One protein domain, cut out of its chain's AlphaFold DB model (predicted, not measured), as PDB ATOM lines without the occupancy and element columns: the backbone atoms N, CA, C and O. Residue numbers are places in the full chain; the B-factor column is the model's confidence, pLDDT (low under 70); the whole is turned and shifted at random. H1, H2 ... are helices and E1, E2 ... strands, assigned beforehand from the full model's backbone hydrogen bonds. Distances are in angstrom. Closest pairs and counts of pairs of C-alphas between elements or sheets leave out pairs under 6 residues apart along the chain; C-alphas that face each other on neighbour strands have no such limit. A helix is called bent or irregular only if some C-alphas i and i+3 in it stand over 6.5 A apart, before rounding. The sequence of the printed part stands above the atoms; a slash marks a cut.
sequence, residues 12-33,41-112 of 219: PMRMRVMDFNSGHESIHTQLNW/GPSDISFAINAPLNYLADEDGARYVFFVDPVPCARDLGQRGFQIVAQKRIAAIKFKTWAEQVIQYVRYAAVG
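Overview. This is residues 12 to 33 and 41 to 112 of the 219 residues of an uncharacterized protein of Pseudomonas sp. (UniProt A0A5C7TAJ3). One twisted sheet of five strands has the long helix H1 packed over one of its faces, and the long unnamed stretch of residues 50 to 63 loops out on the side away from H1. The hairpin of E1 and E2 makes one side of the sheet, and the three strands E3, E4 and E5 fan out beside it. The printed part has 94 residues, with five named strands followed by one named helix in the order E1, E2, E3, E4, E5, H1, and the sheet, in the order E2, E1, E3, E4, E5, is mixed, as is the class, with helix and strands. The whole is compact, with a radius of gyration of the C-alphas of 12.8 A, and its outline is elongated, spanning 39 by 25 by 25 A.

Along the chain. E1, residues 14 to 19, begins with C-alpha 14 at (-35.852, -18.002, 36.475) and is 16.3 A long. E2, residues 24 to 29, is 16.9 A long. E3 is residues 45 to 49, 13.2 A, and E4 is residues 64 to 69, 15.6 A. E5, residues 81 to 86, is 16.7 A long and ends with C-alpha 86 at (-44.574, -5.682, 17.093). H1, residues 92 to 111, is 28.9 A long and ends with C-alpha 111 at (-39.962, -9.360, 38.219); it is irregular, with C-alphas 93 and 96 7.3 A apart.

Arrangement. E1 and E2 form a hairpin, antiparallel at 166 degrees, with N 17 and O 26 2.8 A apart, within hydrogen-bond range. E1 and E3 are parallel at 11 degrees, with N 47 and O 16 2.8 A apart. E3 and E4 are parallel at 18 degrees, with N 48 and O 66 2.8 A apart. E4 and E5 are parallel at 30 degrees, with N 84 and O 67 2.8 A apart. E2 and E5 are the edge strands and are apart. Helix and sheet make two layers, a helix on one face of a sheet: H1 is on the sheet, with 47 pairs of C-alphas within 10 A. The closest C-alphas of E4 and H1 are those of Val 68 and Ala 99, 6.4 A apart. E5 and H1 are near each other, with 10 pairs of C-alphas within 10 A. In H1, 14 of 16 O i to N i+4 pairs are within hydrogen-bond range.

Size, cuts and confidence. The two C-alphas farthest apart are those of Trp 33 and Lys 88, 40.1 A. Residues 34 to 40 are not printed, and C-alphas 33 and 41 are 15.2 A apart across the cut, which lies in the link from E2 to E3. The links E3 to E4 and E4 to E5 are long. The model's confidence is under 70 in residues 30 to 33 and residue 112.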
ATOM      1  N   PRO A  12     -37.403 -18.974  43.698       72.19
ATOM      2  CA  PRO A  12     -37.260 -17.722  42.972       72.19
ATOM      3  C   PRO A  12     -37.270 -17.999  41.473       72.19
ATOM      4  O   PRO A  12     -36.749 -19.014  40.996       72.19
ATOM      5  N   MET A  13     -37.939 -17.094  40.772       80.75
ATOM      6  CA  MET A  13     -38.218 -17.181  39.349       80.75
ATOM      7  C   MET A  13     -36.922 -17.163  38.538       80.75
ATOM      8  O   MET A  13     -36.041 -16.328  38.758       80.75
ATOM      9  N   ARG A  14     -36.829 -18.064  37.561       87.06
ATOM     10  CA  ARG A  14     -35.852 -18.002  36.475       87.06
ATOM     11  C   ARG A  14     -36.526 -17.542  35.197       87.06
ATOM     12  O   ARG A  14     -37.705 -17.797  34.959       87.06
ATOM     13  N   MET A  15     -35.729 -16.894  34.364       89.81
ATOM     14  CA  MET A  15     -36.138 -16.441  33.045       89.81
ATOM     15  C   MET A  15     -35.218 -17.067  32.014       89.81
ATOM     16  O   MET A  15     -34.031 -16.740  31.969       89.81
ATOM     17  N   ARG A  16     -35.752 -17.984  31.212       93.12
ATOM     18  CA  ARG A  16     -35.031 -18.558  30.077       93.12
ATOM     19  C   ARG A  16     -35.266 -17.718  28.828       93.12
ATOM     20  O   ARG A  16     -36.384 -17.276  28.596       93.12
ATOM     21  N   VAL A  17     -34.241 -17.565  28.001       95.12
ATOM     22  CA  VAL A  17     -34.359 -17.100  26.619       95.12
ATOM     23  C   VAL A  17     -33.800 -18.175  25.695       95.12
ATOM     24  O   VAL A  17     -32.668 -18.616  25.870       95.12
ATOM     25  N   MET A  18     -34.591 -18.587  24.712       94.94
ATOM     26  CA  MET A  18     -34.203 -19.506  23.652       94.94
ATOM     27  C   MET A  18     -34.305 -18.778  22.312       94.94
ATOM     28  O   MET A  18     -35.399 -18.456  21.850       94.94
ATOM     29  N   ASP A  19     -33.158 -18.489  21.702       94.62
ATOM     30  CA  ASP A  19     -33.057 -17.900  20.370       94.62
ATOM     31  C   ASP A  19     -32.886 -19.006  19.328       94.62
ATOM     32  O   ASP A  19     -31.802 -19.577  19.180       94.62
ATOM     33  N   PHE A  20     -33.958 -19.301  18.590       92.75
ATOM     34  CA  PHE A  20     -33.951 -20.333  17.555       92.75
ATOM     35  C   PHE A  20     -33.228 -19.901  16.275       92.75
ATOM     36  O   PHE A  20     -32.832 -20.764  15.494       92.75
ATOM     37  N   ASN A  21     -32.998 -18.601  16.059       89.44
ATOM     38  CA  ASN A  21     -32.202 -18.138  14.921       89.44
ATOM     39  C   ASN A  21     -30.716 -18.422  15.131       89.44
ATOM     40  O   ASN A  21     -30.028 -18.820  14.194       89.44
ATOM     41  N   SER A  22     -30.215 -18.196  16.348       89.62
ATOM     42  CA  SER A  22     -28.809 -18.454  16.680       89.62
ATOM     43  C   SER A  22     -28.560 -19.817  17.325       89.62
ATOM     44  O   SER A  22     -27.403 -20.180  17.514       89.62
ATOM     45  N   GLY A  23     -29.612 -20.545  17.710       88.00
ATOM     46  CA  GLY A  23     -29.507 -21.773  18.503       88.00
ATOM     47  C   GLY A  23     -28.937 -21.532  19.905       88.00
ATOM     48  O   GLY A  23     -28.231 -22.386  20.432       88.00
ATOM     49  N   HIS A  24     -29.174 -20.348  20.483       91.38
ATOM     50  CA  HIS A  24     -28.601 -19.958  21.772       91.38
ATOM     51  C   HIS A  24     -29.648 -20.039  22.881       91.38
ATOM     52  O   HIS A  24     -30.745 -19.506  22.739       91.38
ATOM     53  N   GLU A  25     -29.285 -20.660  23.999       90.75
ATOM     54  CA  GLU A  25     -30.085 -20.683  25.221       90.75
ATOM     55  C   GLU A  25     -29.348 -19.923  26.324       90.75
ATOM     56  O   GLU A  25     -28.159 -20.148  26.567       90.75
ATOM     57  N   SER A  26     -30.062 -19.035  27.013       89.31
ATOM     58  CA  SER A  26     -29.572 -18.342  28.199       89.31
ATOM     59  C   SER A  26     -30.596 -18.414  29.330       89.31
ATOM     60  O   SER A  26     -31.808 -18.460  29.110       89.31
ATOM     61  N   ILE A  27     -30.109 -18.452  30.569       87.38
ATOM     62  CA  ILE A  27     -30.947 -18.497  31.770       87.38
ATOM     63  C   ILE A  27     -30.510 -17.374  32.703       87.38
ATOM     64  O   ILE A  27     -29.349 -17.291  33.101       87.38
ATOM     65  N   HIS A  28     -31.463 -16.532  33.082       82.88
ATOM     66  CA  HIS A  28     -31.284 -15.463  34.050       82.88
ATOM     67  C   HIS A  28     -31.936 -15.838  35.386       82.88
ATOM     68  O   HIS A  28     -33.088 -16.269  35.438       82.88
ATOM     69  N   THR A  29     -31.191 -15.649  36.474       75.19
ATOM     70  CA  THR A  29     -31.621 -15.869  37.863       75.19
ATOM     71  C   THR A  29     -31.106 -14.718  38.723       75.19
ATOM     72  O   THR A  29     -30.011 -14.217  38.480       75.19
ATOM     73  N   GLN A  30     -31.881 -14.289  39.723       64.38
ATOM     74  CA  GLN A  30     -31.444 -13.271  40.690       64.38
ATOM     75  C   GLN A  30     -30.527 -13.835  41.786       64.38
ATOM     76  O   GLN A  30     -29.899 -13.074  42.514       64.38
ATOM     77  N   LEU A  31     -30.441 -15.163  41.913       63.72
ATOM     78  CA  LEU A  31     -29.671 -15.832  42.960       63.72
ATOM     79  C   LEU A  31     -28.703 -16.856  42.366       63.72
ATOM     80  O   LEU A  31     -29.072 -17.635  41.479       63.72
ATOM     81  N   ASN A  32     -27.477 -16.865  42.897       57.16
ATOM     82  CA  ASN A  32     -26.511 -17.937  42.687       57.16
ATOM     83  C   ASN A  32     -26.901 -19.116  43.574       57.16
ATOM     84  O   ASN A  32     -26.878 -19.023  44.799       57.16
ATOM     85  N   TRP A  33     -27.279 -20.223  42.947       61.19
ATOM     86  CA  TRP A  33     -27.716 -21.422  43.645       61.19
ATOM     87  C   TRP A  33     -26.586 -22.427  43.805       61.19
ATOM     88  O   TRP A  33     -25.913 -22.758  42.832       61.19
ATOM     89  N   GLY A  41     -39.741 -24.722  35.983       80.38
ATOM     90  CA  GLY A  41     -40.824 -24.995  36.916       80.38
ATOM     91  C   GLY A  41     -41.944 -23.949  36.900       80.38
ATOM     92  O   GLY A  41     -41.913 -22.983  36.139       80.38
ATOM     93  N   PRO A  42     -42.935 -24.107  37.794       78.38
ATOM     94  CA  PRO A  42     -44.193 -23.354  37.783       78.38
ATOM     95  C   PRO A  42     -44.071 -21.887  38.219       78.38
ATOM     96  O   PRO A  42     -45.074 -21.177  38.239       78.38
ATOM     97  N   SER A  43     -42.878 -21.426  38.591       78.94
ATOM     98  CA  SER A  43     -42.577 -20.012  38.832       78.94
ATOM     99  C   SER A  43     -41.702 -19.394  37.743       78.94
ATOM    100  O   SER A  43     -41.443 -18.199  37.804       78.94
ATOM    101  N   ASP A  44     -41.249 -20.178  36.760       88.62
ATOM    102  CA  ASP A  44     -40.323 -19.718  35.729       88.62
ATOM    103  C   ASP A  44     -41.063 -19.184  34.497       88.62
ATOM    104  O   ASP A  44     -42.180 -19.604  34.180       88.62
ATOM    105  N   ILE A  45     -40.401 -18.282  33.778       92.19
ATOM    106  CA  ILE A  45     -40.852 -17.733  32.497       92.19
ATOM    107  C   ILE A  45     -39.836 -18.119  31.417       92.19
ATOM    108  O   ILE A  45     -38.627 -18.084  31.652       92.19
ATOM    109  N   SER A  46     -40.315 -18.463  30.226       95.31
ATOM    110  CA  SER A  46     -39.480 -18.748  29.056       95.31
ATOM    111  C   SER A  46     -39.805 -17.766  27.934       95.31
ATOM    112  O   SER A  46     -40.966 -17.436  27.710       95.31
ATOM    113  N   PHE A  47     -38.788 -17.292  27.223       97.12
ATOM    114  CA  PHE A  47     -38.918 -16.514  25.997       97.12
ATOM    115  C   PHE A  47     -38.392 -17.351  24.839       97.12
ATOM    116  O   PHE A  47     -37.253 -17.809  24.878       97.12
ATOM    117  N   ALA A  48     -39.202 -17.526  23.803       96.88
ATOM    118  CA  ALA A  48     -38.865 -18.291  22.614       96.88
ATOM    119  C   ALA A  48     -38.836 -17.340  21.409       96.88
ATOM    120  O   ALA A  48     -39.881 -16.908  20.923       96.88
ATOM    121  N   ILE A  49     -37.641 -16.963  20.952       96.75
ATOM    122  CA  ILE A  49     -37.459 -16.010  19.851       96.75
ATOM    123  C   ILE A  49     -37.495 -16.767  18.525       96.75
ATOM    124  O   ILE A  49     -36.664 -17.649  18.298       96.75
ATOM    125  N   ASN A  50     -38.424 -16.385  17.642       92.56
ATOM    126  CA  ASN A  50     -38.621 -16.981  16.315       92.56
ATOM    127  C   ASN A  50     -38.667 -18.519  16.337       92.56
ATOM    128  O   ASN A  50     -38.022 -19.196  15.532       92.56
ATOM    129  N   ALA A  51     -39.392 -19.076  17.306       94.06
ATOM    130  CA  ALA A  51     -39.485 -20.517  17.467       94.06
ATOM    131  C   ALA A  51     -40.192 -21.178  16.268       94.06
ATOM    132  O   ALA A  51     -41.099 -20.584  15.679       94.06
ATOM    133  N   PRO A  52     -39.878 -22.439  15.932       92.31
ATOM    134  CA  PRO A  52     -40.662 -23.225  14.984       92.31
ATOM    135  C   PRO A  52     -42.147 -23.270  15.369       92.31
ATOM    136  O   PRO A  52     -42.478 -23.280  16.555       92.31
ATOM    137  N   LEU A  53     -43.058 -23.319  14.393       92.12
ATOM    138  CA  LEU A  53     -44.509 -23.327  14.656       92.12
ATOM    139  C   LEU A  53     -44.977 -24.549  15.462       92.12
ATOM    140  O   LEU A  53     -45.986 -24.473  16.148       92.12
ATOM    141  N   ASN A  54     -44.231 -25.652  15.401       90.69
ATOM    142  CA  ASN A  54     -44.485 -26.870  16.168       90.69
ATOM    143  C   ASN A  54     -43.844 -26.868  17.568       90.69
ATOM    144  O   ASN A  54     -43.962 -27.865  18.270       90.69
ATOM    145  N   TYR A  55     -43.145 -25.801  17.970       91.88
ATOM    146  CA  TYR A  55     -42.674 -25.649  19.348       91.88
ATOM    147  C   TYR A  55     -43.859 -25.310  20.263       91.88
ATOM    148  O   TYR A  55     -44.491 -24.264  20.084       91.88
ATOM    149  N   LEU A  56     -44.156 -26.190  21.224       90.75
ATOM    150  CA  LEU A  56     -45.320 -26.092  22.106       90.75
ATOM    151  C   LEU A  56     -44.933 -25.553  23.485       90.75
ATOM    152  O   LEU A  56     -44.015 -26.055  24.131       90.75
ATOM    153  N   ALA A  57     -45.687 -24.565  23.975       91.44
ATOM    154  CA  ALA A  57     -45.445 -23.975  25.293       91.44
ATOM    155  C   ALA A  57     -45.607 -24.981  26.440       91.44
ATOM    156  O   ALA A  57     -44.913 -24.900  27.450       91.44
ATOM    157  N   ASP A  58     -46.528 -25.931  26.290       88.44
ATOM    158  CA  ASP A  58     -46.878 -26.871  27.355       88.44
ATOM    159  C   ASP A  58     -45.770 -27.916  27.608       88.44
ATOM    160  O   ASP A  58     -45.714 -28.503  28.690       88.44
ATOM    161  N   GLU A  59     -44.844 -28.089  26.660       87.56
ATOM    162  CA  GLU A  59     -43.681 -28.984  26.766       87.56
ATOM    163  C   GLU A  59     -42.435 -28.287  27.355       87.56
ATOM    164  O   GLU A  59     -41.478 -28.949  27.752       87.56
ATOM    165  N   ASP A  60     -42.446 -26.952  27.456       87.12
ATOM    166  CA  ASP A  60     -41.300 -26.117  27.857       87.12
ATOM    167  C   ASP A  60     -40.936 -26.263  29.352       87.12
ATOM    168  O   ASP A  60     -39.775 -26.105  29.745       87.12
ATOM    169  N   GLY A  61     -41.930 -26.586  30.189       85.12
ATOM    170  CA  GLY A  61     -41.804 -26.722  31.645       85.12
ATOM    171  C   GLY A  61     -41.942 -25.410  32.431       85.12
ATOM    172  O   GLY A  61     -42.148 -25.454  33.645       85.12
ATOM    173  N   ALA A  62     -41.887 -24.252  31.764       90.19
ATOM    174  CA  ALA A  62     -42.172 -22.953  32.374       90.19
ATOM    175  C   ALA A  62     -43.656 -22.778  32.750       90.19
ATOM    176  O   ALA A  62     -44.552 -23.480  32.261       90.19
ATOM    177  N   ARG A  63     -43.930 -21.785  33.609       90.81
ATOM    178  CA  ARG A  63     -45.296 -21.326  33.893       90.81
ATOM    179  C   ARG A  63     -45.918 -20.672  32.669       90.81
ATOM    180  O   ARG A  63     -47.074 -20.949  32.366       90.81
ATOM    181  N   TYR A  64     -45.145 -19.811  32.009       94.19
ATOM    182  CA  TYR A  64     -45.531 -19.107  30.796       94.19
ATOM    183  C   TYR A  64     -44.388 -19.104  29.789       94.19
ATOM    184  O   TYR A  64     -43.219 -18.976  30.169       94.19
ATOM    185  N   VAL A  65     -44.750 -19.208  28.513       96.25
ATOM    186  CA  VAL A  65     -43.822 -19.120  27.383       96.25
ATOM    187  C   VAL A  65     -44.235 -17.954  26.498       96.25
ATOM    188  O   VAL A  65     -45.330 -17.948  25.941       96.25
ATOM    189  N   PHE A  66     -43.360 -16.967  26.362       97.69
ATOM    190  CA  PHE A  66     -43.546 -15.831  25.473       97.69
ATOM    191  C   PHE A  66     -42.852 -16.101  24.141       97.69
ATOM    192  O   PHE A  66     -41.625 -16.083  24.051       97.69
ATOM    193  N   PHE A  67     -43.637 -16.334  23.098       97.62
ATOM    194  CA  PHE A  67     -43.152 -16.426  21.729       97.62
ATOM    195  C   PHE A  67     -42.940 -15.021  21.187       97.62
ATOM    196  O   PHE A  67     -43.896 -14.269  21.028       97.62
ATOM    197  N   VAL A  68     -41.693 -14.650  20.926       97.31
ATOM    198  CA  VAL A  68     -41.351 -13.339  20.368       97.31
ATOM    199  C   VAL A  68     -41.215 -13.510  18.864       97.31
ATOM    200  O   VAL A  68     -40.223 -14.072  18.393       97.31
ATOM    201  N   ASP A  69     -42.221 -13.048  18.121       94.19
ATOM    202  CA  ASP A  69     -42.332 -13.270  16.680       94.19
ATOM    203  C   ASP A  69     -42.212 -11.950  15.891       94.19
ATOM    204  O   ASP A  69     -42.700 -10.901  16.323       94.19
ATOM    205  N   PRO A  70     -41.574 -11.965  14.703       87.88
ATOM    206  CA  PRO A  70     -41.382 -10.759  13.890       87.88
ATOM    207  C   PRO A  70     -42.689 -10.233  13.286       87.88
ATOM    208  O   PRO A  70     -42.787  -9.058  12.920       87.88
ATOM    209  N   VAL A  71     -43.670 -11.122  13.129       88.69
ATOM    210  CA  VAL A  71     -45.005 -10.844  12.612       88.69
ATOM    211  C   VAL A  71     -46.017 -11.732  13.331       88.69
ATOM    212  O   VAL A  71     -45.660 -12.834  13.750       88.69
ATOM    213  N   PRO A  72     -47.284 -11.305  13.410       88.69
ATOM    214  CA  PRO A  72     -48.361 -12.182  13.835       88.69
ATOM    215  C   PRO A  72     -48.414 -13.479  13.032       88.69
ATOM    216  O   PRO A  72     -48.432 -13.445  11.798       88.69
ATOM    217  N   CYS A  73     -48.470 -14.612  13.725       87.88
ATOM    218  CA  CYS A  73     -48.608 -15.924  13.101       87.88
ATOM    219  C   CYS A  73     -49.586 -16.814  13.872       87.88
ATOM    220  O   CYS A  73     -49.692 -16.717  15.092       87.88
ATOM    221  N   ALA A  74     -50.299 -17.678  13.146       88.06
ATOM    222  CA  ALA A  74     -51.203 -18.661  13.732       88.06
ATOM    223  C   ALA A  74     -50.377 -19.810  14.333       88.06
ATOM    224  O   ALA A  74     -49.991 -20.748  13.633       88.06
ATOM    225  N   ARG A  75     -50.060 -19.687  15.621       90.25
ATOM    226  CA  ARG A  75     -49.362 -20.690  16.426       90.25
ATOM    227  C   ARG A  75     -50.355 -21.366  17.365       90.25
ATOM    228  O   ARG A  75     -51.189 -20.690  17.961       90.25
ATOM    229  N   ASP A  76     -50.198 -22.671  17.565       91.44
ATOM    230  CA  ASP A  76     -50.775 -23.321  18.741       91.44
ATOM    231  C   ASP A  76     -49.970 -22.906  19.981       91.44
ATOM    232  O   ASP A  76     -48.835 -23.340  20.193       91.44
ATOM    233  N   LEU A  77     -50.528 -21.975  20.752       92.12
ATOM    234  CA  LEU A  77     -49.886 -21.427  21.943       92.12
ATOM    235  C   LEU A  77     -49.968 -22.381  23.144       92.12
ATOM    236  O   LEU A  77     -49.331 -22.112  24.164       92.12
ATOM    237  N   GLY A  78     -50.729 -23.477  23.067       90.69
ATOM    238  CA  GLY A  78     -51.033 -24.299  24.239       90.69
ATOM    239  C   GLY A  78     -51.744 -23.490  25.327       90.69
ATOM    240  O   GLY A  78     -52.292 -22.419  25.065       90.69
ATOM    241  N   GLN A  79     -51.751 -23.969  26.572       90.62
ATOM    242  CA  GLN A  79     -52.411 -23.260  27.683       90.62
ATOM    243  C   GLN A  79     -51.560 -22.148  28.301       90.62
ATOM    244  O   GLN A  79     -52.102 -21.238  28.932       90.62
ATOM    245  N   ARG A  80     -50.238 -22.236  28.137       91.88
ATOM    246  CA  ARG A  80     -49.249 -21.383  28.815       91.88
ATOM    247  C   ARG A  80     -48.533 -20.406  27.886       91.88
ATOM    248  O   ARG A  80     -47.671 -19.655  28.342       91.88
ATOM    249  N   GLY A  81     -48.844 -20.431  26.595       95.56
ATOM    250  CA  GLY A  81     -48.197 -19.586  25.603       95.56
ATOM    251  C   GLY A  81     -48.852 -18.221  25.456       95.56
ATOM    252  O   GLY A  81     -50.075 -18.106  25.413       95.56
ATOM    253  N   PHE A  82     -48.013 -17.205  25.295       97.06
ATOM    254  CA  PHE A  82     -48.388 -15.883  24.815       97.06
ATOM    255  C   PHE A  82     -47.521 -15.536  23.613       97.06
ATOM    256  O   PHE A  82     -46.320 -15.792  23.620       97.06
ATOM    257  N   GLN A  83     -48.107 -14.940  22.587       96.81
ATOM    258  CA  GLN A  83     -47.366 -14.404  21.457       96.81
ATOM    259  C   GLN A  83     -47.133 -12.913  21.668       96.81
ATOM    260  O   GLN A  83     -48.082 -12.182  21.916       96.81
ATOM    261  N   ILE A  84     -45.895 -12.449  21.541       97.31
ATOM    262  CA  ILE A  84     -45.550 -11.031  21.526       97.31
ATOM    263  C   ILE A  84     -45.186 -10.632  20.101       97.31
ATOM    264  O   ILE A  84     -44.273 -11.200  19.498       97.31
ATOM    265  N   VAL A  85     -45.888  -9.629  19.583       94.62
ATOM    266  CA  VAL A  85     -45.722  -9.123  18.217       94.62
ATOM    267  C   VAL A  85     -45.510  -7.618  18.224       94.62
ATOM    268  O   VAL A  85     -46.030  -6.897  19.072       94.62
ATOM    269  N   ALA A  86     -44.758  -7.117  17.251       91.12
ATOM    270  CA  ALA A  86     -44.574  -5.682  17.093       91.12
ATOM    271  C   ALA A  86     -45.834  -5.005  16.535       91.12
ATOM    272  O   ALA A  86     -46.477  -5.528  15.624       91.12
ATOM    273  N   GLN A  87     -46.120  -3.784  16.999       82.88
ATOM    274  CA  GLN A  87     -47.163  -2.922  16.418       82.88
ATOM    275  C   GLN A  87     -46.955  -2.667  14.918       82.88
ATOM    276  O   GLN A  87     -47.901  -2.654  14.133       82.88
ATOM    277  N   LYS A  88     -45.703  -2.455  14.509       83.06
ATOM    278  CA  LYS A  88     -45.317  -2.251  13.111       83.06
ATOM    279  C   LYS A  88     -44.389  -3.373  12.690       83.06
ATOM    280  O   LYS A  88     -43.547  -3.805  13.471       83.06
ATOM    281  N   ARG A  89     -44.501  -3.800  11.430       85.19
ATOM    282  CA  ARG A  89     -43.619  -4.825  10.865       85.19
ATOM    283  C   ARG A  89     -42.156  -4.434  11.074       85.19
ATOM    284  O   ARG A  89     -41.699  -3.416  10.552       85.19
ATOM    285  N   ILE A  90     -41.421  -5.274  11.795       86.62
ATOM    286  CA  ILE A  90     -39.989  -5.093  12.018       86.62
ATOM    287  C   ILE A  90     -39.232  -5.692  10.834       86.62
ATOM    288  O   ILE A  90     -39.517  -6.798  10.372       86.62
ATOM    289  N   ALA A  91     -38.264  -4.945  10.302       88.25
ATOM    290  CA  ALA A  91     -37.359  -5.475   9.291       88.25
ATOM    291  C   ALA A  91     -36.532  -6.623   9.891       88.25
ATOM    292  O   ALA A  91     -36.047  -6.494  11.012       88.25
ATOM    293  N   ALA A  92     -36.305  -7.701   9.136       86.56
ATOM    294  CA  ALA A  92     -35.593  -8.889   9.628       86.56
ATOM    295  C   ALA A  92     -34.235  -8.552  10.276       86.56
ATOM    296  O   ALA A  92     -33.908  -9.064  11.340       86.56
ATOM    297  N   ILE A  93     -33.494  -7.599   9.697       89.06
ATOM    298  CA  ILE A  93     -32.202  -7.123  10.221       89.06
ATOM    299  C   ILE A  93     -32.281  -6.449  11.602       89.06
ATOM    300  O   ILE A  93     -31.277  -6.372  12.298       89.06
ATOM    301  N   LYS A  94     -33.455  -5.942  11.998       92.25
ATOM    302  CA  LYS A  94     -33.698  -5.268  13.285       92.25
ATOM    303  C   LYS A  94     -34.419  -6.164  14.291       92.25
ATOM    304  O   LYS A  94     -34.588  -5.766  15.438       92.25
ATOM    305  N   PHE A  95     -34.857  -7.350  13.867       93.12
ATOM    306  CA  PHE A  95     -35.690  -8.219  14.688       93.12
ATOM    307  C   PHE A  95     -34.975  -8.674  15.959       93.12
ATOM    308  O   PHE A  95     -35.566  -8.605  17.027       93.12
ATOM    309  N   LYS A  96     -33.697  -9.062  15.865       93.25
ATOM    310  CA  LYS A  96     -32.924  -9.496  17.036       93.25
ATOM    311  C   LYS A  96     -32.850  -8.406  18.110       93.25
ATOM    312  O   LYS A  96     -33.231  -8.650  19.246       93.25
ATOM    313  N   THR A  97     -32.445  -7.196  17.730       93.81
ATOM    314  CA  THR A  97     -32.373  -6.051  18.652       93.81
ATOM    315  C   THR A  97     -33.737  -5.710  19.246       93.81
ATOM    316  O   THR A  97     -33.841  -5.398  20.426       93.81
ATOM    317  N   TRP A  98     -34.801  -5.795  18.444       95.06
ATOM    318  CA  TRP A  98     -36.160  -5.599  18.939       95.06
ATOM    319  C   TRP A  98     -36.572  -6.691  19.940       95.06
ATOM    320  O   TRP A  98     -37.116  -6.371  20.991       95.06
ATOM    321  N   ALA A  99     -36.271  -7.962  19.664       96.06
ATOM    322  CA  ALA A  99     -36.574  -9.073  20.561       96.06
ATOM    323  C   ALA A  99     -35.812  -8.958  21.891       96.06
ATOM    324  O   ALA A  99     -36.390  -9.180  22.951       96.06
ATOM    325  N   GLU A 100     -34.542  -8.548  21.850       94.50
ATOM    326  CA  GLU A 100     -33.742  -8.257  23.046       94.50
ATOM    327  C   GLU A 100     -34.387  -7.147  23.895       94.50
ATOM    328  O   GLU A 100     -34.514  -7.307  25.109       94.50
ATOM    329  N   GLN A 101     -34.877  -6.072  23.263       93.62
ATOM    330  CA  GLN A 101     -35.607  -4.994  23.946       93.62
ATOM    331  C   GLN A 101     -36.927  -5.477  24.557       93.62
ATOM    332  O   GLN A 101     -37.207  -5.181  25.716       93.62
ATOM    333  N   VAL A 102     -37.727  -6.241  23.806       95.38
ATOM    334  CA  VAL A 102     -38.969  -6.852  24.309       95.38
ATOM    335  C   VAL A 102     -38.678  -7.653  25.570       95.38
ATOM    336  O   VAL A 102     -39.299  -7.433  26.606       95.38
ATOM    337  N   ILE A 103     -37.700  -8.555  25.499       95.12
ATOM    338  CA  ILE A 103     -37.332  -9.414  26.621       95.12
ATOM    339  C   ILE A 103     -36.877  -8.569  27.805       95.12
ATOM    340  O   ILE A 103     -37.336  -8.808  28.915       95.12
ATOM    341  N   GLN A 104     -36.016  -7.570  27.597       91.56
ATOM    342  CA  GLN A 104     -35.560  -6.681  28.664       91.56
ATOM    343  C   GLN A 104     -36.742  -6.063  29.420       91.56
ATOM    344  O   GLN A 104     -36.851  -6.264  30.628       91.56
ATOM    345  N   TYR A 105     -37.657  -5.378  28.733       92.06
ATOM    346  CA  TYR A 105     -38.741  -4.653  29.406       92.06
ATOM    347  C   TYR A 105     -39.834  -5.573  29.969       92.06
ATOM    348  O   TYR A 105     -40.321  -5.339  31.075       92.06
ATOM    349  N   VAL A 106     -40.164  -6.677  29.288       93.31
ATOM    350  CA  VAL A 106     -41.103  -7.678  29.827       93.31
ATOM    351  C   VAL A 106     -40.532  -8.339  31.081       93.31
ATOM    352  O   VAL A 106     -41.274  -8.632  32.017       93.31
ATOM    353  N   ARG A 107     -39.210  -8.539  31.157       89.75
ATOM    354  CA  ARG A 107     -38.572  -9.046  32.379       89.75
ATOM    355  C   ARG A 107     -38.728  -8.080  33.549       89.75
ATOM    356  O   ARG A 107     -39.016  -8.550  34.646       89.75
ATOM    357  N   TYR A 108     -38.573  -6.774  33.330       87.31
ATOM    358  CA  TYR A 108     -38.833  -5.773  34.372       87.31
ATOM    359  C   TYR A 108     -40.290  -5.830  34.842       87.31
ATOM    360  O   TYR A 108     -40.537  -5.997  36.036       87.31
ATOM    361  N   ALA A 109     -41.244  -5.832  33.908       88.31
ATOM    362  CA  ALA A 109     -42.665  -5.967  34.230       88.31
ATOM    363  C   ALA A 109     -42.973  -7.242  35.042       88.31
ATOM    364  O   ALA A 109     -43.755  -7.214  35.991       88.31
ATOM    365  N   ALA A 110     -42.326  -8.363  34.705       86.88
ATOM    366  CA  ALA A 110     -42.564  -9.648  35.349       86.88
ATOM    367  C   ALA A 110     -41.877  -9.815  36.714       86.88
ATOM    368  O   ALA A 110     -42.419 -10.511  37.568       86.88
ATOM    369  N   VAL A 111     -40.686  -9.251  36.933       81.81
ATOM    370  CA  VAL A 111     -39.962  -9.360  38.219       81.81
ATOM    371  C   VAL A 111     -40.552  -8.428  39.273       81.81
ATOM    372  O   VAL A 111     -40.542  -8.758  40.459       81.81
ATOM    373  N   GLY A 112     -41.092  -7.297  38.839       69.94
ATOM    374  CA  GLY A 112     -41.565  -6.240  39.713       69.94
ATOM    375  C   GLY A 112     -40.928  -4.910  39.339       69.94
ATOM    376  O   GLY A 112     -39.792  -4.842  38.873       69.94
TER     377      GLY A 112